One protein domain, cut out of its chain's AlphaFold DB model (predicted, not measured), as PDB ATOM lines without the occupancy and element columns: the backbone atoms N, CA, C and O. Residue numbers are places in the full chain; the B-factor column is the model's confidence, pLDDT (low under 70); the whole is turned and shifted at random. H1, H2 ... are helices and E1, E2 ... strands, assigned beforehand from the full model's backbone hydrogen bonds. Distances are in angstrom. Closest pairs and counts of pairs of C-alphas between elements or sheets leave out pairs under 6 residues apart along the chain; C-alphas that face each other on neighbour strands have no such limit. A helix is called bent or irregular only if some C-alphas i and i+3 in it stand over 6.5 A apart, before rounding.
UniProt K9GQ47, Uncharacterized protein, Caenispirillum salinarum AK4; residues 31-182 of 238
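What this domain is: This is residues 31 to 182 of the 238 residues of an uncharacterized protein of Caenispirillum salinarum AK4 (UniProt K9GQ47). Two sheets stand face to face as a sandwich with their strands crossed at 49 degrees: a larger branched sheet built round the long, bent E7, and a smaller three-stranded one. From one end of this body a loop and H3 reach away, and residues 88 to 96 stick out free. The printed part has 152 residues, with four named helices and eight named strands in the order E1 E2 H1 E3 H2 H3 E4 E5 E6 E7 H4 E8. Both sheets are antiparallel, the smaller in the order E2 - E4 - E5, and the class is mixed, helices and strands. The whole is only just compact, close to loose, with a radius of gyration of the C-alphas of 17.6 A and spans of 52 by 46 by 26 A.

How they stand to each other: Look first at E7, residues 146 to 156, in the strongly twisted branched sheet; it bends by 64 degrees at residue 151. On one side of it lie E3, residues 73 to 76, and E6, residues 131 to 134; on the other side lies E8, residues 169 to 176. Within hydrogen-bond range are N 155 and O 75 for E3 and E7, N 132 and O 148 for the hairpin E6 and E7, and N 149 and O 173 for E7 and E8, each at 2.8 A. The edge strand E1, residues 31 to 35, is antiparallel to E8, with N 32 and O 172 at 2.8 A. Turn to the second sheet, E2, residues 51 to 56, E4, residues 111 to 116, and E5, residues 119 to 125; look for N 54 and O 113 at 2.8 A, and for N 112 and O 124 at 2.8 A in the hairpin E4 and E5. The facing parts of the two sheets are 11.2 A centre to centre; the closest C-alphas of E5 and E6 are those of Cys 124 and Met 132, 6.4 A. H2, residues 77 to 81, stands at the larger sheet's level, at a height of 0.3 A; its closest C-alpha pair with E7 is Gly 77 and Ser 152, 5.1 A. H4, residues 158 to 161, only grazes that sheet with its residues 158 to 160. H1, residues 62 to 65, is on neither sheet and is close but not clearly touching H4, the closest C-alphas being those of Val 62 and Met 160, 6.8 A. H3, residues 95 to 106, is on neither sheet and only just apart from H2, at 8.0 A. In H2 and H3 every O i to N i+4 pair is within hydrogen-bond range; H1 and H4 are too short for one.

Where its parts are: Find C-alpha 31 at (-28.424, -10.499, 30.347), where E1 begins. E7 runs 28.0 A from C-alpha 146 at (-34.712, -2.793, 39.427), and E8 runs 22.6 A to C-alpha 176 at (-36.807, -6.891, 38.661). E5 measures 18.1 A, H3 16.2 A, E4 16.1 A and E2 15.5 A.

The domain as a whole: The C-alphas of Pro 92 and Ala 139, the two farthest apart, are 53.5 A apart. The printed part has no cut; the links E1 to E2, H2 to H3 and E6 to E7 are long. Mean pLDDT of the printed part is 77.9, with 44 residues under 70, among them 79 to 93, 96 to 108 and 137 to 144.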
ATOM      1  N   ARG A  31     -29.426 -11.192  31.161       94.00
ATOM      2  CA  ARG A  31     -28.424 -10.499  30.347       94.00
ATOM      3  C   ARG A  31     -29.097  -9.718  29.224       94.00
ATOM      4  O   ARG A  31     -29.966 -10.237  28.530       94.00
ATOM      5  N   LEU A  32     -28.637  -8.498  29.005       94.12
ATOM      6  CA  LEU A  32     -29.063  -7.627  27.931       94.12
ATOM      7  C   LEU A  32     -27.841  -7.119  27.168       94.12
ATOM      8  O   LEU A  32     -27.053  -6.331  27.686       94.12
ATOM      9  N   ARG A  33     -27.734  -7.522  25.903       95.12
ATOM     10  CA  ARG A  33     -26.708  -7.044  24.977       95.12
ATOM     11  C   ARG A  33     -27.362  -6.218  23.881       95.12
ATOM     12  O   ARG A  33     -28.285  -6.695  23.229       95.12
ATOM     13  N   VAL A  34     -26.882  -4.993  23.685       93.75
ATOM     14  CA  VAL A  34     -27.496  -4.039  22.756       93.75
ATOM     15  C   VAL A  34     -26.428  -3.343  21.935       93.75
ATOM     16  O   VAL A  34     -25.479  -2.784  22.486       93.75
ATOM     17  N   ASP A  35     -26.620  -3.342  20.621       94.06
ATOM     18  CA  ASP A  35     -25.818  -2.543  19.705       94.06
ATOM     19  C   ASP A  35     -26.394  -1.117  19.613       94.06
ATOM     20  O   ASP A  35     -27.599  -0.905  19.442       94.06
ATOM     21  N   VAL A  36     -25.525  -0.116  19.742       91.94
ATOM     22  CA  VAL A  36     -25.886   1.310  19.751       91.94
ATOM     23  C   VAL A  36     -25.887   1.828  18.312       91.94
ATOM     24  O   VAL A  36     -24.971   2.513  17.871       91.94
ATOM     25  N   ALA A  37     -26.918   1.465  17.550       85.75
ATOM     26  CA  ALA A  37     -26.948   1.703  16.102       85.75
ATOM     27  C   ALA A  37     -27.463   3.093  15.675       85.75
ATOM     28  O   ALA A  37     -27.284   3.482  14.522       85.75
ATOM     29  N   ARG A  38     -28.145   3.826  16.569       86.06
ATOM     30  CA  ARG A  38     -28.814   5.113  16.261       86.06
ATOM     31  C   ARG A  38     -28.067   6.348  16.782       86.06
ATOM     32  O   ARG A  38     -28.593   7.451  16.693       86.06
ATOM     33  N   GLY A  39     -26.859   6.151  17.302       88.81
ATOM     34  CA  GLY A  39     -26.072   7.193  17.955       88.81
ATOM     35  C   GLY A  39     -26.571   7.562  19.356       88.81
ATOM     36  O   GLY A  39     -27.562   7.013  19.840       88.81
ATOM     37  N   LEU A  40     -25.845   8.459  20.028       89.81
ATOM     38  CA  LEU A  40     -26.159   8.969  21.362       89.81
ATOM     39  C   LEU A  40     -26.877  10.331  21.290       89.81
ATOM     40  O   LEU A  40     -26.526  11.156  20.449       89.81
ATOM     41  N   PRO A  41     -27.837  10.606  22.198       92.50
ATOM     42  CA  PRO A  41     -28.320   9.727  23.267       92.50
ATOM     43  C   PRO A  41     -29.110   8.522  22.730       92.50
ATOM     44  O   PRO A  41     -29.890   8.642  21.790       92.50
ATOM     45  N   PHE A  42     -28.926   7.356  23.353       92.25
ATOM     46  CA  PHE A  42     -29.518   6.100  22.889       92.25
ATOM     47  C   PHE A  42     -30.481   5.524  23.920       92.25
ATOM     48  O   PHE A  42     -30.102   5.247  25.057       92.25
ATOM     49  N   ARG A  43     -31.739   5.308  23.524       93.12
ATOM     50  CA  ARG A  43     -32.729   4.651  24.383       93.12
ATOM     51  C   ARG A  43     -32.433   3.157  24.451       93.12
ATOM     52  O   ARG A  43     -32.475   2.473  23.433       93.12
ATOM     53  N   LEU A  44     -32.193   2.658  25.658       91.88
ATOM     54  CA  LEU A  44     -31.958   1.239  25.873       91.88
ATOM     55  C   LEU A  44     -33.303   0.487  25.852       91.88
ATOM     56  O   LEU A  44     -34.289   0.984  26.403       91.88
ATOM     57  N   PRO A  45     -33.371  -0.699  25.223       89.94
ATOM     58  CA  PRO A  45     -34.580  -1.514  25.121       89.94
ATOM     59  C   PRO A  45     -34.836  -2.310  26.412       89.94
ATOM     60  O   PRO A  45     -35.180  -3.486  26.370       89.94
ATOM     61  N   PHE A  46     -34.628  -1.684  27.569       80.19
ATOM     62  CA  PHE A  46     -35.017  -2.236  28.856       80.19
ATOM     63  C   PHE A  46     -35.425  -1.119  29.804       80.19
ATOM     64  O   PHE A  46     -34.977   0.026  29.706       80.19
ATOM     65  N   GLY A  47     -36.288  -1.492  30.726       67.69
ATOM     66  CA  GLY A  47     -36.799  -0.635  31.768       67.69
ATOM     67  C   GLY A  47     -37.952  -1.375  32.432       67.69
ATOM     68  O   GLY A  47     -38.769  -1.953  31.715       67.69
ATOM     69  N   PRO A  48     -38.013  -1.411  33.767       67.44
ATOM     70  CA  PRO A  48     -39.260  -1.752  34.437       67.44
ATOM     71  C   PRO A  48     -40.340  -0.730  34.055       67.44
ATOM     72  O   PRO A  48     -40.025   0.382  33.610       67.44
ATOM     73  N   ASP A  49     -41.604  -1.099  34.239       71.81
ATOM     74  CA  ASP A  49     -42.729  -0.212  33.953       71.81
ATOM     75  C   ASP A  49     -42.541   1.154  34.638       71.81
ATOM     76  O   ASP A  49     -42.108   1.249  35.786       71.81
ATOM     77  N   GLY A  50     -42.802   2.230  33.891       75.12
ATOM     78  CA  GLY A  50     -42.630   3.609  34.364       75.12
ATOM     79  C   GLY A  50     -41.230   4.211  34.181       75.12
ATOM     80  O   GLY A  50     -41.071   5.413  34.384       75.12
ATOM     81  N   PHE A  51     -40.226   3.443  33.733       82.12
ATOM     82  CA  PHE A  51     -38.875   3.965  33.490       82.12
ATOM     83  C   PHE A  51     -38.454   3.979  32.021       82.12
ATOM     84  O   PHE A  51     -38.728   3.078  31.229       82.12
ATOM     85  N   ARG A  52     -37.658   4.992  31.674       89.06
ATOM     86  CA  ARG A  52     -36.882   5.061  30.436       89.06
ATOM     87  C   ARG A  52     -35.393   5.111  30.767       89.06
ATOM     88  O   ARG A  52     -34.943   6.047  31.419       89.06
ATOM     89  N   ALA A  53     -34.631   4.143  30.263       91.75
ATOM     90  CA  ALA A  53     -33.173   4.144  30.337       91.75
ATOM     91  C   ALA A  53     -32.563   4.751  29.060       91.75
ATOM     92  O   ALA A  53     -32.897   4.352  27.940       91.75
ATOM     93  N   VAL A  54     -31.668   5.724  29.223       93.50
ATOM     94  CA  VAL A  54     -31.007   6.442  28.128       93.50
ATOM     95  C   VAL A  54     -29.501   6.424  28.346       93.50
ATOM     96  O   VAL A  54     -28.996   6.985  29.313       93.50
ATOM     97  N   LEU A  55     -28.771   5.800  27.430       93.19
ATOM     98  CA  LEU A  55     -27.324   5.907  27.360       93.19
ATOM     99  C   LEU A  55     -26.942   7.304  26.863       93.19
ATOM    100  O   LEU A  55     -27.392   7.753  25.807       93.19
ATOM    101  N   PHE A  56     -26.088   7.972  27.623       90.00
ATOM    102  CA  PHE A  56     -25.636   9.328  27.373       90.00
ATOM    103  C   PHE A  56     -24.143   9.462  27.688       90.00
ATOM    104  O   PHE A  56     -23.603   8.799  28.573       90.00
ATOM    105  N   LEU A  57     -23.472  10.349  26.957       87.38
ATOM    106  CA  LEU A  57     -22.064  10.659  27.144       87.38
ATOM    107  C   LEU A  57     -21.913  12.155  27.415       87.38
ATOM    108  O   LEU A  57     -21.996  12.975  26.505       87.38
ATOM    109  N   SER A  58     -21.695  12.510  28.681       74.56
ATOM    110  CA  SER A  58     -21.411  13.886  29.084       74.56
ATOM    111  C   SER A  58     -19.960  14.223  28.768       74.56
ATOM    112  O   SER A  58     -19.100  14.046  29.628       74.56
ATOM    113  N   SER A  59     -19.652  14.696  27.563       71.94
ATOM    114  CA  SER A  59     -18.305  15.194  27.278       71.94
ATOM    115  C   SER A  59     -18.337  16.535  26.551       71.94
ATOM    116  O   SER A  59     -19.136  16.763  25.646       71.94
ATOM    117  N   GLY A  60     -17.408  17.422  26.914       76.38
ATOM    118  CA  GLY A  60     -17.056  18.575  26.077       76.38
ATOM    119  C   GLY A  60     -16.271  18.178  24.818       76.38
ATOM    120  O   GLY A  60     -15.917  19.036  24.021       76.38
ATOM    121  N   GLN A  61     -15.993  16.881  24.634       80.56
ATOM    122  CA  GLN A  61     -15.145  16.331  23.575       80.56
ATOM    123  C   GLN A  61     -15.944  15.856  22.353       80.56
ATOM    124  O   GLN A  61     -15.346  15.428  21.370       80.56
ATOM    125  N   VAL A  62     -17.280  15.958  22.370       82.75
ATOM    126  CA  VAL A  62     -18.141  15.509  21.258       82.75
ATOM    127  C   VAL A  62     -17.710  16.126  19.926       82.75
ATOM    128  O   VAL A  62     -17.600  15.413  18.936       82.75
ATOM    129  N   ARG A  63     -17.385  17.428  19.903       85.56
ATOM    130  CA  ARG A  63     -16.921  18.112  18.682       85.56
ATOM    131  C   ARG A  63     -15.652  17.493  18.105       85.56
ATOM    132  O   ARG A  63     -15.566  17.345  16.895       85.56
ATOM    133  N   ARG A  64     -14.705  17.115  18.967       85.19
ATOM    134  CA  ARG A  64     -13.477  16.432  18.558       85.19
ATOM    135  C   ARG A  64     -13.797  15.057  17.979       85.19
ATOM    136  O   ARG A  64     -13.325  14.729  16.907       85.19
ATOM    137  N   TRP A  65     -14.636  14.266  18.643       86.50
ATOM    138  CA  TRP A  65     -14.961  12.917  18.167       86.50
ATOM    139  C   TRP A  65     -15.734  12.889  16.851       86.50
ATOM    140  O   TRP A  65     -15.618  11.920  16.111       86.50
ATOM    141  N   LEU A  66     -16.489  13.942  16.531       87.19
ATOM    142  CA  LEU A  66     -17.188  14.054  15.249       87.19
ATOM    143  C   LEU A  66     -16.236  14.169  14.046       87.19
ATOM    144  O   LEU A  66     -16.665  13.889  12.930       87.19
ATOM    145  N   THR A  67     -14.977  14.572  14.256       90.31
ATOM    146  CA  THR A  67     -13.957  14.656  13.196       90.31
ATOM    147  C   THR A  67     -13.050  13.427  13.125       90.31
ATOM    148  O   THR A  67     -12.243  13.326  12.207       90.31
ATOM    149  N   GLU A  68     -13.156  12.509  14.085       90.06
ATOM    150  CA  GLU A  68     -12.342  11.292  14.132       90.06
ATOM    151  C   GLU A  68     -12.909  10.199  13.200       90.06
ATOM    152  O   GLU A  68     -14.109  10.204  12.892       90.06
ATOM    153  N   PRO A  69     -12.092   9.208  12.783       90.75
ATOM    154  CA  PRO A  69     -12.579   8.011  12.099       90.75
ATOM    155  C   PRO A  69     -13.695   7.338  12.898       90.75
ATOM    156  O   PRO A  69     -13.587   7.216  14.117       90.75
ATOM    157  N   ARG A  70     -14.776   6.913  12.231       89.62
ATOM    158  CA  ARG A  70     -16.035   6.464  12.868       89.62
ATOM    159  C   ARG A  70     -15.907   5.170  13.690       89.62
ATOM    160  O   ARG A  70     -16.749   4.889  14.545       89.62
ATOM    161  N   ASP A  71     -14.879   4.384  13.421       89.62
ATOM    162  CA  ASP A  71     -14.524   3.140  14.102       89.62
ATOM    163  C   ASP A  71     -13.601   3.352  15.315       89.62
ATOM    164  O   ASP A  71     -13.406   2.423  16.100       89.62
ATOM    165  N   LEU A  72     -13.089   4.573  15.525       89.81
ATOM    166  CA  LEU A  72     -12.249   4.902  16.673       89.81
ATOM    167  C   LEU A  72     -12.992   4.622  17.982       89.81
ATOM    168  O   LEU A  72     -14.026   5.230  18.266       89.81
ATOM    169  N   VAL A  73     -12.436   3.746  18.818       89.38
ATOM    170  CA  VAL A  73     -12.965   3.463  20.157       89.38
ATOM    171  C   VAL A  73     -12.688   4.653  21.075       89.38
ATOM    172  O   VAL A  73     -11.538   4.973  21.365       89.38
ATOM    173  N   ILE A  74     -13.751   5.294  21.560       87.12
ATOM    174  CA  ILE A  74     -13.675   6.460  22.453       87.12
ATOM    175  C   ILE A  74     -13.855   6.086  23.927       87.12
ATOM    176  O   ILE A  74     -13.421   6.829  24.808       87.12
ATOM    177  N   ALA A  75     -14.489   4.945  24.211       86.88
ATOM    178  CA  ALA A  75     -14.607   4.411  25.563       86.88
ATOM    179  C   ALA A  75     -14.849   2.896  25.545       86.88
ATOM    180  O   ALA A  75     -15.651   2.399  24.756       86.88
ATOM    181  N   ARG A  76     -14.211   2.158  26.454       87.31
ATOM    182  CA  ARG A  76     -14.456   0.722  26.672       87.31
ATOM    183  C   ARG A  76     -14.418   0.387  28.159       87.31
ATOM    184  O   ARG A  76     -13.739   1.056  28.933       87.31
ATOM    185  N   GLY A  77     -15.117  -0.679  28.545       80.88
ATOM    186  CA  GLY A  77     -15.196  -1.131  29.939       80.88
ATOM    187  C   GLY A  77     -13.833  -1.384  30.586       80.88
ATOM    188  O   GLY A  77     -13.633  -0.994  31.731       80.88
ATOM    189  N   ALA A  78     -12.885  -1.944  29.831       71.75
ATOM    190  CA  ALA A  78     -11.525  -2.202  30.309       71.75
ATOM    191  C   ALA A  78     -10.773  -0.922  30.722       71.75
ATOM    192  O   ALA A  78     -10.028  -0.943  31.696       71.75
ATOM    193  N   ASP A  79     -11.023   0.208  30.050       68.12
ATOM    194  CA  ASP A  79     -10.364   1.482  30.379       68.12
ATOM    195  C   ASP A  79     -10.890   2.093  31.681       68.12
ATOM    196  O   ASP A  79     -10.229   2.931  32.283       68.12
ATOM    197  N   GLN A  80     -12.087   1.688  32.111       64.19
ATOM    198  CA  GLN A  80     -12.719   2.178  33.337       64.19
ATOM    199  C   GLN A  80     -12.428   1.278  34.546       64.19
ATOM    200  O   GLN A  80     -12.616   1.703  35.681       64.19
ATOM    201  N   GLY A  81     -11.973   0.040  34.311       53.12
ATOM    202  CA  GLY A  81     -11.535  -0.886  35.362       53.12
ATOM    203  C   GLY A  81     -10.153  -0.545  35.924       53.12
ATOM    204  O   GLY A  81      -9.866  -0.867  37.073       53.12
ATOM    205  N   ALA A  82      -9.326   0.173  35.157       45.69
ATOM    206  CA  ALA A  82      -8.025   0.678  35.587       45.69
ATOM    207  C   ALA A  82      -8.164   1.950  36.442       45.69
ATOM    208  O   ALA A  82      -7.544   2.982  36.182       45.69
ATOM    209  N   SER A  83      -8.973   1.885  37.500       44.81
ATOM    210  CA  SER A  83      -8.757   2.769  38.638       44.81
ATOM    211  C   SER A  83      -7.564   2.184  39.385       44.81
ATOM    212  O   SER A  83      -7.730   1.374  40.291       44.81
ATOM    213  N   ALA A  84      -6.348   2.531  38.950       43.16
ATOM    214  CA  ALA A  84      -5.161   2.259  39.751       43.16
ATOM    215  C   ALA A  84      -5.437   2.750  41.187       43.16
ATOM    216  O   ALA A  84      -6.088   3.799  41.341       43.16
ATOM    217  N   PRO A  85      -5.018   2.003  42.226       45.56
ATOM    218  CA  PRO A  85      -5.190   2.443  43.603       45.56
ATOM    219  C   PRO A  85      -4.689   3.881  43.726       45.56
ATOM    220  O   PRO A  85      -3.692   4.259  43.102       45.56
ATOM    221  N   ALA A  86      -5.430   4.708  44.472       50.44
ATOM    222  CA  ALA A  86      -4.997   6.071  44.740       50.44
ATOM    223  C   ALA A  86      -3.537   6.030  45.234       50.44
ATOM    224  O   ALA A  86      -3.220   5.139  46.028       50.44
ATOM    225  N   PRO A  87      -2.655   6.935  44.766       52.31
ATOM    226  CA  PRO A  87      -1.278   6.964  45.234       52.31
ATOM    227  C   PRO A  87      -1.280   6.996  46.760       52.31
ATOM    228  O   PRO A  87      -1.907   7.872  47.362       52.31
ATOM    229  N   VAL A  88      -0.642   6.006  47.381       54.03
ATOM    230  CA  VAL A  88      -0.479   5.980  48.832       54.03
ATOM    231  C   VAL A  88       0.438   7.154  49.193       54.03
ATOM    232  O   VAL A  88       1.523   7.261  48.611       54.03
ATOM    233  N   PRO A  89       0.032   8.053  50.108       47.47
ATOM    234  CA  PRO A  89       0.872   9.171  50.517       47.47
ATOM    235  C   PRO A  89       2.242   8.669  50.995       47.47
ATOM    236  O   PRO A  89       2.311   7.818  51.877       47.47
ATOM    237  N   GLY A  90       3.326   9.178  50.400       55.28
ATOM    238  CA  GLY A  90       4.705   8.844  50.785       55.28
ATOM    239  C   GLY A  90       5.427   7.810  49.912       55.28
ATOM    240  O   GLY A  90       6.616   7.586  50.125       55.28
ATOM    241  N   LEU A  91       4.770   7.213  48.910       52.59
ATOM    242  CA  LEU A  91       5.436   6.354  47.920       52.59
ATOM    243  C   LEU A  91       5.801   7.152  46.652       52.59
ATOM    244  O   LEU A  91       4.966   7.917  46.154       52.59
ATOM    245  N   PRO A  92       7.021   6.988  46.096       52.38
ATOM    246  CA  PRO A  92       7.415   7.667  44.869       52.38
ATOM    247  C   PRO A  92       6.506   7.209  43.727       52.38
ATOM    248  O   PRO A  92       6.515   6.050  43.315       52.38
ATOM    249  N   THR A  93       5.683   8.132  43.237       66.94
ATOM    250  CA  THR A  93       4.797   7.905  42.096       66.94
ATOM    251  C   THR A  93       5.515   8.440  40.864       66.94
ATOM    252  O   THR A  93       5.905   9.603  40.856       66.94
ATOM    253  N   SER A  94       5.743   7.607  39.847       73.75
ATOM    254  CA  SER A  94       6.417   8.070  38.627       73.75
ATOM    255  C   SER A  94       5.538   9.053  37.845       73.75
ATOM    256  O   SER A  94       4.307   8.960  37.875       73.75
ATOM    257  N   ASP A  95       6.160   9.959  37.088       72.38
ATOM    258  CA  ASP A  95       5.448  10.928  36.239       72.38
ATOM    259  C   ASP A  95       4.490  10.245  35.255       72.38
ATOM    260  O   ASP A  95       3.378  10.718  35.032       72.38
ATOM    261  N   ALA A  96       4.864   9.070  34.740       65.31
ATOM    262  CA  ALA A  96       4.011   8.264  33.870       65.31
ATOM    263  C   ALA A  96       2.700   7.833  34.557       65.31
ATOM    264  O   ALA A  96       1.635   7.867  33.936       65.31
ATOM    265  N   VAL A  97       2.752   7.470  35.845       65.75
ATOM    266  CA  VAL A  97       1.561   7.108  36.627       65.75
ATOM    267  C   VAL A  97       0.694   8.340  36.879       65.75
ATOM    268  O   VAL A  97      -0.523   8.262  36.728       65.75
ATOM    269  N   LEU A  98       1.295   9.489  37.200       65.12
ATOM    270  CA  LEU A  98       0.562  10.744  37.401       65.12
ATOM    271  C   LEU A  98      -0.125  11.225  36.114       65.12
ATOM    272  O   LEU A  98      -1.299  11.601  36.158       65.12
ATOM    273  N   SER A  99       0.557  11.158  34.968       60.31
ATOM    274  CA  SER A  99      -0.014  11.497  33.660       60.31
ATOM    275  C   SER A  99      -1.155  10.557  33.268       60.31
ATOM    276  O   SER A  99      -2.216  11.036  32.874       60.31
ATOM    277  N   ALA A 100      -1.000   9.241  33.455       57.97
ATOM    278  CA  ALA A 100      -2.070   8.275  33.195       57.97
ATOM    279  C   ALA A 100      -3.289   8.495  34.112       57.97
ATOM    280  O   ALA A 100      -4.438   8.404  33.673       57.97
ATOM    281  N   LEU A 101      -3.059   8.847  35.382       59.09
ATOM    282  CA  LEU A 101      -4.116   9.155  36.347       59.09
ATOM    283  C   LEU A 101      -4.859  10.450  35.978       59.09
ATOM    284  O   LEU A 101      -6.087  10.506  36.070       59.09
ATOM    285  N   ALA A 102      -4.130  11.485  35.551       59.72
ATOM    286  CA  ALA A 102      -4.699  12.738  35.067       59.72
ATOM    287  C   ALA A 102      -5.519  12.522  33.785       59.72
ATOM    288  O   ALA A 102      -6.633  13.034  33.671       59.72
ATOM    289  N   GLU A 103      -5.016  11.704  32.859       60.78
ATOM    290  CA  GLU A 103      -5.708  11.364  31.620       60.78
ATOM    291  C   GLU A 103      -6.980  10.543  31.879       60.78
ATOM    292  O   GLU A 103      -8.040  10.879  31.350       60.78
ATOM    293  N   SER A 104      -6.925   9.540  32.758       56.16
ATOM    294  CA  SER A 104      -8.098   8.763  33.182       56.16
ATOM    295  C   SER A 104      -9.157   9.654  33.850       56.16
ATOM    296  O   SER A 104     -10.324   9.656  33.454       56.16
ATOM    297  N   ARG A 105      -8.743  10.530  34.776       56.31
ATOM    298  CA  ARG A 105      -9.630  11.503  35.444       56.31
ATOM    299  C   ARG A 105     -10.176  12.582  34.513       56.31
ATOM    300  O   ARG A 105     -11.164  13.224  34.866       56.31
ATOM    301  N   SER A 106      -9.566  12.806  33.353       58.06
ATOM    302  CA  SER A 106     -10.056  13.775  32.368       58.06
ATOM    303  C   SER A 106     -11.230  13.247  31.533       58.06
ATOM    304  O   SER A 106     -11.920  14.032  30.879       58.06
ATOM    305  N   ARG A 107     -11.493  11.931  31.563       65.00
ATOM    306  CA  ARG A 107     -12.518  11.275  30.744       65.00
ATOM    307  C   ARG A 107     -13.768  10.999  31.589       65.00
ATOM    308  O   ARG A 107     -13.806  10.001  32.305       65.00
ATOM    309  N   PRO A 108     -14.811  11.848  31.540       65.38
ATOM    310  CA  PRO A 108     -16.066  11.538  32.214       65.38
ATOM    311  C   PRO A 108     -16.635  10.226  31.666       65.38
ATOM    312  O   PRO A 108     -16.861  10.095  30.461       65.38
ATOM    313  N   ALA A 109     -16.863   9.257  32.557       75.69
ATOM    314  CA  ALA A 109     -17.431   7.972  32.177       75.69
ATOM    315  C   ALA A 109     -18.812   8.176  31.519       75.69
ATOM    316  O   ALA A 109     -19.613   8.976  32.028       75.69
ATOM    317  N   PRO A 110     -19.124   7.452  30.425       87.81
ATOM    318  CA  PRO A 110     -20.482   7.396  29.893       87.81
ATOM    319  C   PRO A 110     -21.469   6.980  30.994       87.81
ATOM    320  O   PRO A 110     -21.094   6.292  31.945       87.81
ATOM    321  N   ARG A 111     -22.737   7.380  30.888       91.50
ATOM    322  CA  ARG A 111     -23.757   7.096  31.910       91.50
ATOM    323  C   ARG A 111     -25.053   6.591  31.289       91.50
ATOM    324  O   ARG A 111     -25.438   7.019  30.207       91.50
ATOM    325  N   ILE A 112     -25.758   5.729  32.010       92.19
ATOM    326  CA  ILE A 112     -27.168   5.425  31.769       92.19
ATOM    327  C   ILE A 112     -27.979   6.349  32.669       92.19
ATOM    328  O   ILE A 112     -27.877   6.263  33.889       92.19
ATOM    329  N   LEU A 113     -28.764   7.237  32.071       91.56
ATOM    330  CA  LEU A 113     -29.741   8.064  32.762       91.56
ATOM    331  C   LEU A 113     -31.075   7.318  32.832       91.56
ATOM    332  O   LEU A 113     -31.556   6.811  31.819       91.56
ATOM    333  N   PHE A 114     -31.683   7.287  34.010       88.69
ATOM    334  CA  PHE A 114     -33.027   6.763  34.221       88.69
ATOM    335  C   PHE A 114     -33.992   7.927  34.372       88.69
ATOM    336  O   PHE A 114     -33.752   8.838  35.163       88.69
ATOM    337  N   ILE A 115     -35.069   7.893  33.599       86.81
ATOM    338  CA  ILE A 115     -36.102   8.924  33.569       86.81
ATOM    339  C   ILE A 115     -37.428   8.268  33.944       86.81
ATOM    340  O   ILE A 115     -37.805   7.269  33.330       86.81
ATOM    341  N   ALA A 116     -38.116   8.844  34.921       84.44
ATOM    342  CA  ALA A 116     -39.430   8.446  35.407       84.44
ATOM    343  C   ALA A 116     -40.361   9.657  35.327       84.44
ATOM    344  O   ALA A 116     -39.968  10.740  35.753       84.44
ATOM    345  N   ASP A 117     -41.541   9.509  34.723       83.19
ATOM    346  CA  ASP A 117     -42.526  10.596  34.569       83.19
ATOM    347  C   ASP A 117     -41.938  11.907  34.006       83.19
ATOM    348  O   ASP A 117     -42.303  13.015  34.386       83.19
ATOM    349  N   GLY A 118     -40.972  11.779  33.088       80.44
ATOM    350  CA  GLY A 118     -40.275  12.917  32.476       80.44
ATOM    351  C   GLY A 118     -39.166  13.547  33.330       80.44
ATOM    352  O   GLY A 118     -38.466  14.429  32.840       80.44
ATOM    353  N   VAL A 119     -38.943  13.071  34.557       80.38
ATOM    354  CA  VAL A 119     -37.936  13.575  35.503       80.38
ATOM    355  C   VAL A 119     -36.775  12.585  35.637       80.38
ATOM    356  O   VAL A 119     -36.955  11.368  35.593       80.38
ATOM    357  N   ALA A 120     -35.549  13.088  35.795       83.25
ATOM    358  CA  ALA A 120     -34.385  12.243  36.053       83.25
ATOM    359  C   ALA A 120     -34.509  11.553  37.424       83.25
ATOM    360  O   ALA A 120     -34.465  12.207  38.464       83.25
ATOM    361  N   ALA A 121     -34.621  10.228  37.418       82.38
ATOM    362  CA  ALA A 121     -34.756   9.404  38.615       82.38
ATOM    363  C   ALA A 121     -33.410   8.890  39.145       82.38
ATOM    364  O   ALA A 121     -33.273   8.574  40.325       82.38
ATOM    365  N   GLY A 122     -32.392   8.798  38.286       83.56
ATOM    366  CA  GLY A 122     -31.067   8.337  38.686       83.56
ATOM    367  C   GLY A 122     -30.100   8.212  37.516       83.56
ATOM    368  O   GLY A 122     -30.487   8.356  36.358       83.56
ATOM    369  N   ALA A 123     -28.834   7.928  37.815       87.44
ATOM    370  CA  ALA A 123     -27.819   7.676  36.801       87.44
ATOM    371  C   ALA A 123     -26.856   6.561  37.230       87.44
ATOM    372  O   ALA A 123     -26.369   6.568  38.360       87.44
ATOM    373  N   CYS A 124     -26.551   5.650  36.307       87.75
ATOM    374  CA  CYS A 124     -25.582   4.567  36.463       87.75
ATOM    375  C   CYS A 124     -24.346   4.867  35.599       87.75
ATOM    376  O   CYS A 124     -24.492   4.990  34.379       87.75
ATOM    377  N   PRO A 125     -23.139   5.022  36.169       89.81
ATOM    378  CA  PRO A 125     -21.926   5.122  35.366       89.81
ATOM    379  C   PRO A 125     -21.666   3.801  34.623       89.81
ATOM    380  O   PRO A 125     -21.813   2.719  35.187       89.81
ATOM    381  N   LEU A 126     -21.252   3.882  33.356       88.56
ATOM    382  CA  LEU A 126     -20.791   2.724  32.593       88.56
ATOM    383  C   LEU A 126     -19.382   2.361  33.059       88.56
ATOM    384  O   LEU A 126     -18.386   2.798  32.490       88.56
ATOM    385  N   VAL A 127     -19.314   1.561  34.115       86.81
ATOM    386  CA  VAL A 127     -18.085   0.974  34.650       86.81
ATOM    387  C   VAL A 127     -18.348  -0.515  34.811       86.81
ATOM    388  O   VAL A 127     -19.320  -0.887  35.465       86.81
ATOM    389  N   ALA A 128     -17.529  -1.366  34.195       85.62
ATOM    390  CA  ALA A 128     -17.693  -2.815  34.308       85.62
ATOM    391  C   ALA A 128     -17.677  -3.238  35.786       85.62
ATOM    392  O   ALA A 128     -16.842  -2.774  36.557       85.62
ATOM    393  N   GLY A 129     -18.630  -4.082  36.178       83.94
ATOM    394  CA  GLY A 129     -18.840  -4.502  37.561       83.94
ATOM    395  C   GLY A 129     -19.798  -3.612  38.355       83.94
ATOM    396  O   GLY A 129     -20.379  -4.085  39.332       83.94
ATOM    397  N   HIS A 130     -20.035  -2.365  37.931       85.06
ATOM    398  CA  HIS A 130     -20.856  -1.430  38.695       85.06
ATOM    399  C   HIS A 130     -22.300  -1.914  38.824       85.06
ATOM    400  O   HIS A 130     -22.948  -2.232  37.823       85.06
ATOM    401  N   ARG A 131     -22.806  -1.917  40.064       86.81
ATOM    402  CA  ARG A 131     -24.183  -2.279  40.413       86.81
ATOM    403  C   ARG A 131     -24.963  -1.077  40.930       86.81
ATOM    404  O   ARG A 131     -24.491  -0.330  41.792       86.81
ATOM    405  N   MET A 132     -26.183  -0.920  40.433       85.50
ATOM    406  CA  MET A 132     -27.110   0.126  40.840       85.50
ATOM    407  C   MET A 132     -28.491  -0.458  41.115       85.50
ATOM    408  O   MET A 132     -29.006  -1.257  40.335       85.50
ATOM    409  N   LEU A 133     -29.096   0.009  42.205       85.25
ATOM    410  CA  LEU A 133     -30.492  -0.225  42.536       85.25
ATOM    411  C   LEU A 133     -31.318   1.013  42.170       85.25
ATOM    412  O   LEU A 133     -30.962   2.132  42.544       85.25
ATOM    413  N   LEU A 134     -32.413   0.802  41.450       82.12
ATOM    414  CA  LEU A 134     -33.401   1.811  41.092       82.12
ATOM    415  C   LEU A 134     -34.701   1.515  41.849       82.12
ATOM    416  O   LEU A 134     -35.195   0.389  41.749       82.12
ATOM    417  N   PRO A 135     -35.259   2.478  42.603       74.75
ATOM    418  CA  PRO A 135     -36.557   2.300  43.256       74.75
ATOM    419  C   PRO A 135     -37.679   2.206  42.209       74.75
ATOM    420  O   PRO A 135     -37.490   2.666  41.089       74.75
ATOM    421  N   ALA A 136     -38.842   1.639  42.538       73.88
ATOM    422  CA  ALA A 136     -40.003   1.699  41.642       73.88
ATOM    423  C   ALA A 136     -40.613   3.115  41.630       73.88
ATOM    424  O   ALA A 136     -40.617   3.789  42.658       73.88
ATOM    425  N   VAL A 137     -41.150   3.570  40.488       65.88
ATOM    426  CA  VAL A 137     -41.789   4.904  40.385       65.88
ATOM    427  C   VAL A 137     -43.172   4.927  41.041       65.88
ATOM    428  O   VAL A 137     -43.572   5.935  41.611       65.88
ATOM    429  N   SER A 138     -43.923   3.827  40.945       59.41
ATOM    430  CA  SER A 138     -45.390   3.867  41.040       59.41
ATOM    431  C   SER A 138     -46.002   3.178  42.259       59.41
ATOM    432  O   SER A 138     -47.223   3.095  42.359       59.41
ATOM    433  N   ALA A 139     -45.208   2.668  43.191       51.56
ATOM    434  CA  ALA A 139     -45.742   2.045  44.397       51.56
ATOM    435  C   ALA A 139     -44.943   2.531  45.606       51.56
ATOM    436  O   ALA A 139     -43.782   2.900  45.457       51.56
ATOM    437  N   GLY A 140     -45.590   2.604  46.772       53.22
ATOM    438  CA  GLY A 140     -45.065   3.225  47.993       53.22
ATOM    439  C   GLY A 140     -43.709   2.678  48.490       53.22
ATOM    440  O   GLY A 140     -43.018   1.955  47.782       53.22
ATOM    441  N   PRO A 141     -43.301   2.976  49.734       49.75
ATOM    442  CA  PRO A 141     -41.936   2.735  50.231       49.75
ATOM    443  C   PRO A 141     -41.438   1.270  50.205       49.75
ATOM    444  O   PRO A 141     -40.273   1.031  50.504       49.75
ATOM    445  N   ALA A 142     -42.285   0.304  49.833       51.62
ATOM    446  CA  ALA A 142     -41.977  -1.124  49.715       51.62
ATOM    447  C   ALA A 142     -42.042  -1.660  48.266       51.62
ATOM    448  O   ALA A 142     -42.222  -2.858  48.057       51.62
ATOM    449  N   SER A 143     -41.966  -0.795  47.253       55.62
ATOM    450  CA  SER A 143     -42.185  -1.212  45.872       55.62
ATOM    451  C   SER A 143     -40.974  -1.847  45.193       55.62
ATOM    452  O   SER A 143     -39.822  -1.445  45.360       55.62
ATOM    453  N   ALA A 144     -41.291  -2.856  44.387       63.03
ATOM    454  CA  ALA A 144     -40.396  -3.635  43.549       63.03
ATOM    455  C   ALA A 144     -39.477  -2.769  42.661       63.03
ATOM    456  O   ALA A 144     -39.926  -2.179  41.682       63.03
ATOM    457  N   GLY A 145     -38.185  -2.697  42.992       80.25
ATOM    458  CA  GLY A 145     -37.187  -1.943  42.224       80.25
ATOM    459  C   GLY A 145     -36.569  -2.721  41.055       80.25
ATOM    460  O   GLY A 145     -36.914  -3.872  40.779       80.25
ATOM    461  N   VAL A 146     -35.592  -2.108  40.386       83.31
ATOM    462  CA  VAL A 146     -34.712  -2.793  39.427       83.31
ATOM    463  C   VAL A 146     -33.273  -2.725  39.874       83.31
ATOM    464  O   VAL A 146     -32.755  -1.667  40.218       83.31
ATOM    465  N   GLU A 147     -32.616  -3.873  39.813       87.88
ATOM    466  CA  GLU A 147     -31.182  -3.968  39.991       87.88
ATOM    467  C   GLU A 147     -30.516  -4.131  38.627       87.88
ATOM    468  O   GLU A 147     -30.921  -4.963  37.811       87.88
ATOM    469  N   LEU A 148     -29.494  -3.317  38.384       90.50
ATOM    470  CA  LEU A 148     -28.720  -3.291  37.155       90.50
ATOM    471  C   LEU A 148     -27.239  -3.465  37.478       90.50
ATOM    472  O   LEU A 148     -26.710  -2.800  38.365       90.50
ATOM    473  N   MET A 149     -26.558  -4.292  36.695       91.88
ATOM    474  CA  MET A 149     -25.115  -4.453  36.689       91.88
ATOM    475  C   MET A 149     -24.569  -4.192  35.284       91.88
ATOM    476  O   MET A 149     -25.078  -4.720  34.295       91.88
ATOM    477  N   VAL A 150     -23.509  -3.395  35.189       91.75
ATOM    478  CA  VAL A 150     -22.781  -3.188  33.934       91.75
ATOM    479  C   VAL A 150     -21.771  -4.318  33.770       91.75
ATOM    480  O   VAL A 150     -20.893  -4.489  34.610       91.75
ATOM    481  N   LEU A 151     -21.874  -5.090  32.690       92.31
ATOM    482  CA  LEU A 151     -20.925  -6.167  32.407       92.31
ATOM    483  C   LEU A 151     -19.774  -5.626  31.561       92.31
ATOM    484  O   LEU A 151     -18.614  -5.685  31.945       92.31
ATOM    485  N   SER A 152     -20.088  -5.046  30.406       92.94
ATOM    486  CA  SER A 152     -19.080  -4.484  29.510       92.94
ATOM    487  C   SER A 152     -19.701  -3.447  28.588       92.94
ATOM    488  O   SER A 152     -20.920  -3.370  28.441       92.94
ATOM    489  N   PHE A 153     -18.863  -2.640  27.952       92.75
ATOM    490  CA  PHE A 153     -19.302  -1.749  26.891       92.75
ATOM    491  C   PHE A 153     -18.126  -1.366  25.995       92.75
ATOM    492  O   PHE A 153     -16.965  -1.402  26.414       92.75
ATOM    493  N   THR A 154     -18.459  -0.944  24.784       92.75
ATOM    494  CA  THR A 154     -17.559  -0.322  23.819       92.75
ATOM    495  C   THR A 154     -18.342   0.772  23.113       92.75
ATOM    496  O   THR A 154     -19.444   0.530  22.630       92.75
ATOM    497  N   LEU A 155     -17.797   1.979  23.065       91.88
ATOM    498  CA  LEU A 155     -18.344   3.103  22.321       91.88
ATOM    499  C   LEU A 155     -17.294   3.577  21.330       91.88
ATOM    500  O   LEU A 155     -16.133   3.778  21.691       91.88
ATOM    501  N   THR A 156     -17.729   3.776  20.097       92.56
ATOM    502  CA  THR A 156     -16.943   4.359  19.018       92.56
ATOM    503  C   THR A 156     -17.377   5.802  18.776       92.56
ATOM    504  O   THR A 156     -18.493   6.201  19.120       92.56
ATOM    505  N   SER A 157     -16.503   6.599  18.170       90.62
ATOM    506  CA  SER A 157     -16.808   7.955  17.693       90.62
ATOM    507  C   SER A 157     -18.036   7.977  16.770       90.62
ATOM    508  O   SER A 157     -18.824   8.920  16.814       90.62
ATOM    509  N   GLY A 158     -18.275   6.903  16.007       90.69
ATOM    510  CA  GLY A 158     -19.454   6.724  15.165       90.69
ATOM    511  C   GLY A 158     -20.782   6.843  15.912       90.69
ATOM    512  O   GLY A 158     -21.735   7.380  15.352       90.69
ATOM    513  N   ALA A 159     -20.839   6.468  17.195       91.06
ATOM    514  CA  ALA A 159     -22.031   6.681  18.014       91.06
ATOM    515  C   ALA A 159     -22.332   8.172  18.269       91.06
ATOM    516  O   ALA A 159     -23.446   8.503  18.661       91.06
ATOM    517  N   MET A 160     -21.384   9.089  18.051       89.19
ATOM    518  CA  MET A 160     -21.623  10.540  18.101       89.19
ATOM    519  C   MET A 160     -22.145  11.087  16.771       89.19
ATOM    520  O   MET A 160     -22.894  12.058  16.760       89.19
ATOM    521  N   ALA A 161     -21.744  10.475  15.654       82.69
ATOM    522  CA  ALA A 161     -22.002  10.976  14.303       82.69
ATOM    523  C   ALA A 161     -23.395  10.615  13.754       82.69
ATOM    524  O   ALA A 161     -23.780  11.113  12.696       82.69
ATOM    525  N   GLY A 162     -24.151   9.770  14.460       74.56
ATOM    526  CA  GLY A 162     -25.525   9.411  14.116       74.56
ATOM    527  C   GLY A 162     -25.686   7.944  13.699       74.56
ATOM    528  O   GLY A 162     -24.890   7.092  14.096       74.56
ATOM    529  N   PRO A 163     -26.757   7.609  12.964       71.62
ATOM    530  CA  PRO A 163     -27.080   6.227  12.638       71.62
ATOM    531  C   PRO A 163     -26.061   5.592  11.675       71.62
ATOM    532  O   PRO A 163     -25.419   6.285  10.889       71.62
ATOM    533  N   ALA A 164     -25.991   4.257  11.699       58.88
ATOM    534  CA  ALA A 164     -25.308   3.391  10.720       58.88
ATOM    535  C   ALA A 164     -23.817   3.065  10.936       58.88
ATOM    536  O   ALA A 164     -23.214   2.441  10.065       58.88
ATOM    537  N   VAL A 165     -23.220   3.390  12.089       71.31
ATOM    538  CA  VAL A 165     -21.865   2.907  12.412       71.31
ATOM    539  C   VAL A 165     -21.936   1.743  13.396       71.31
ATOM    540  O   VAL A 165     -22.357   1.903  14.540       71.31
ATOM    541  N   ALA A 166     -21.524   0.561  12.938       76.19
ATOM    542  CA  ALA A 166     -21.389  -0.620  13.781       76.19
ATOM    543  C   ALA A 166     -20.190  -0.496  14.740       76.19
ATOM    544  O   ALA A 166     -19.263   0.277  14.508       76.19
ATOM    545  N   GLY A 167     -20.199  -1.279  15.819       87.62
ATOM    546  CA  GLY A 167     -19.062  -1.411  16.742       87.62
ATOM    547  C   GLY A 167     -19.305  -0.846  18.141       87.62
ATOM    548  O   GLY A 167     -18.655  -1.276  19.090       87.62
ATOM    549  N   SER A 168     -20.289   0.042  18.305       93.56
ATOM    550  CA  SER A 168     -20.729   0.472  19.634       93.56
ATOM    551  C   SER A 168     -21.727  -0.521  20.234       93.56
ATOM    552  O   SER A 168     -22.749  -0.831  19.622       93.56
ATOM    553  N   ARG A 169     -21.451  -1.002  21.446       95.12
ATOM    554  CA  ARG A 169     -22.227  -2.028  22.150       95.12
ATOM    555  C   ARG A 169     -22.213  -1.801  23.655       95.12
ATOM    556  O   ARG A 169     -21.214  -1.377  24.229       95.12
ATOM    557  N   ILE A 170     -23.305  -2.180  24.304       94.06
ATOM    558  CA  ILE A 170     -23.409  -2.278  25.757       94.06
ATOM    559  C   ILE A 170     -23.886  -3.677  26.159       94.06
ATOM    560  O   ILE A 170     -24.718  -4.282  25.481       94.06
ATOM    561  N   ASP A 171     -23.331  -4.198  27.247       95.25
ATOM    562  CA  ASP A 171     -23.678  -5.488  27.834       95.25
ATOM    563  C   ASP A 171     -23.979  -5.282  29.319       95.25
ATOM    564  O   ASP A 171     -23.141  -4.807  30.092       95.25
ATOM    565  N   LEU A 172     -25.207  -5.601  29.698       94.62
ATOM    566  CA  LEU A 172     -25.780  -5.354  31.008       94.62
ATOM    567  C   LEU A 172     -26.355  -6.660  31.550       94.62
ATOM    568  O   LEU A 172     -26.768  -7.537  30.797       94.62
ATOM    569  N   ALA A 173     -26.440  -6.767  32.863       93.06
ATOM    570  CA  ALA A 173     -27.269  -7.745  33.541       93.06
ATOM    571  C   ALA A 173     -28.294  -6.975  34.366       93.06
ATOM    572  O   ALA A 173     -27.926  -6.036  35.065       93.06
ATOM    573  N   TRP A 174     -29.566  -7.354  34.325       91.56
ATOM    574  CA  TRP A 174     -30.594  -6.690  35.125       91.56
ATOM    575  C   TRP A 174     -31.640  -7.669  35.651       91.56
ATOM    576  O   TRP A 174     -31.849  -8.736  35.077       91.56
ATOM    577  N   ARG A 175     -32.317  -7.306  36.739       87.94
ATOM    578  CA  ARG A 175     -33.480  -8.035  37.257       87.94
ATOM    579  C   ARG A 175     -34.499  -7.087  37.863       87.94
ATOM    580  O   ARG A 175     -34.142  -6.037  38.398       87.94
ATOM    581  N   THR A 176     -35.765  -7.485  37.821       85.56
ATOM    582  CA  THR A 176     -36.807  -6.891  38.661       85.56
ATOM    583  C   THR A 176     -36.737  -7.512  40.045       85.56
ATOM    584  O   THR A 176     -36.704  -8.737  40.164       85.56
ATOM    585  N   LEU A 177     -36.760  -6.692  41.083       80.62
ATOM    586  CA  LEU A 177     -36.908  -7.160  42.452       80.62
ATOM    587  C   LEU A 177     -38.397  -7.198  42.752       80.62
ATOM    588  O   LEU A 177     -38.985  -6.149  42.954       80.62
ATOM    589  N   ARG A 178     -39.023  -8.375  42.718       66.81
ATOM    590  CA  ARG A 178     -40.403  -8.534  43.186       66.81
ATOM    591  C   ARG A 178     -40.335  -8.932  44.653       66.81
ATOM    592  O   ARG A 178     -39.732  -9.954  44.955       66.81
ATOM    593  N   ASP A 179     -40.916  -8.095  45.504       53.56
ATOM    594  CA  ASP A 179     -40.957  -8.228  46.960       53.56
ATOM    595  C   ASP A 179     -39.587  -8.115  47.653       53.56
ATOM    596  O   ASP A 179     -38.534  -8.465  47.113       53.56
ATOM    597  N   GLY A 180     -39.581  -7.515  48.846       51.75
ATOM    598  CA  GLY A 180     -38.364  -7.353  49.637       51.75
ATOM    599  C   GLY A 180     -37.692  -8.708  49.834       51.75
ATOM    600  O   GLY A 180     -38.342  -9.666  50.248       51.75
ATOM    601  N   SER A 181     -36.400  -8.797  49.520       46.16
ATOM    602  CA  SER A 181     -35.633 -10.010  49.793       46.16
ATOM    603  C   SER A 181     -35.810 -10.395  51.271       46.16
ATOM    604  O   SER A 181     -35.628  -9.526  52.130       46.16
ATOM    605  N   PRO A 182     -36.121 -11.664  51.605       42.38
ATOM    606  CA  PRO A 182     -36.169 -12.107  53.001       42.38
ATOM    607  C   PRO A 182     -34.786 -12.029  53.667       42.38
ATOM    608  O   PRO A 182     -34.682 -12.039  54.890       42.38
TER     609      PRO A 182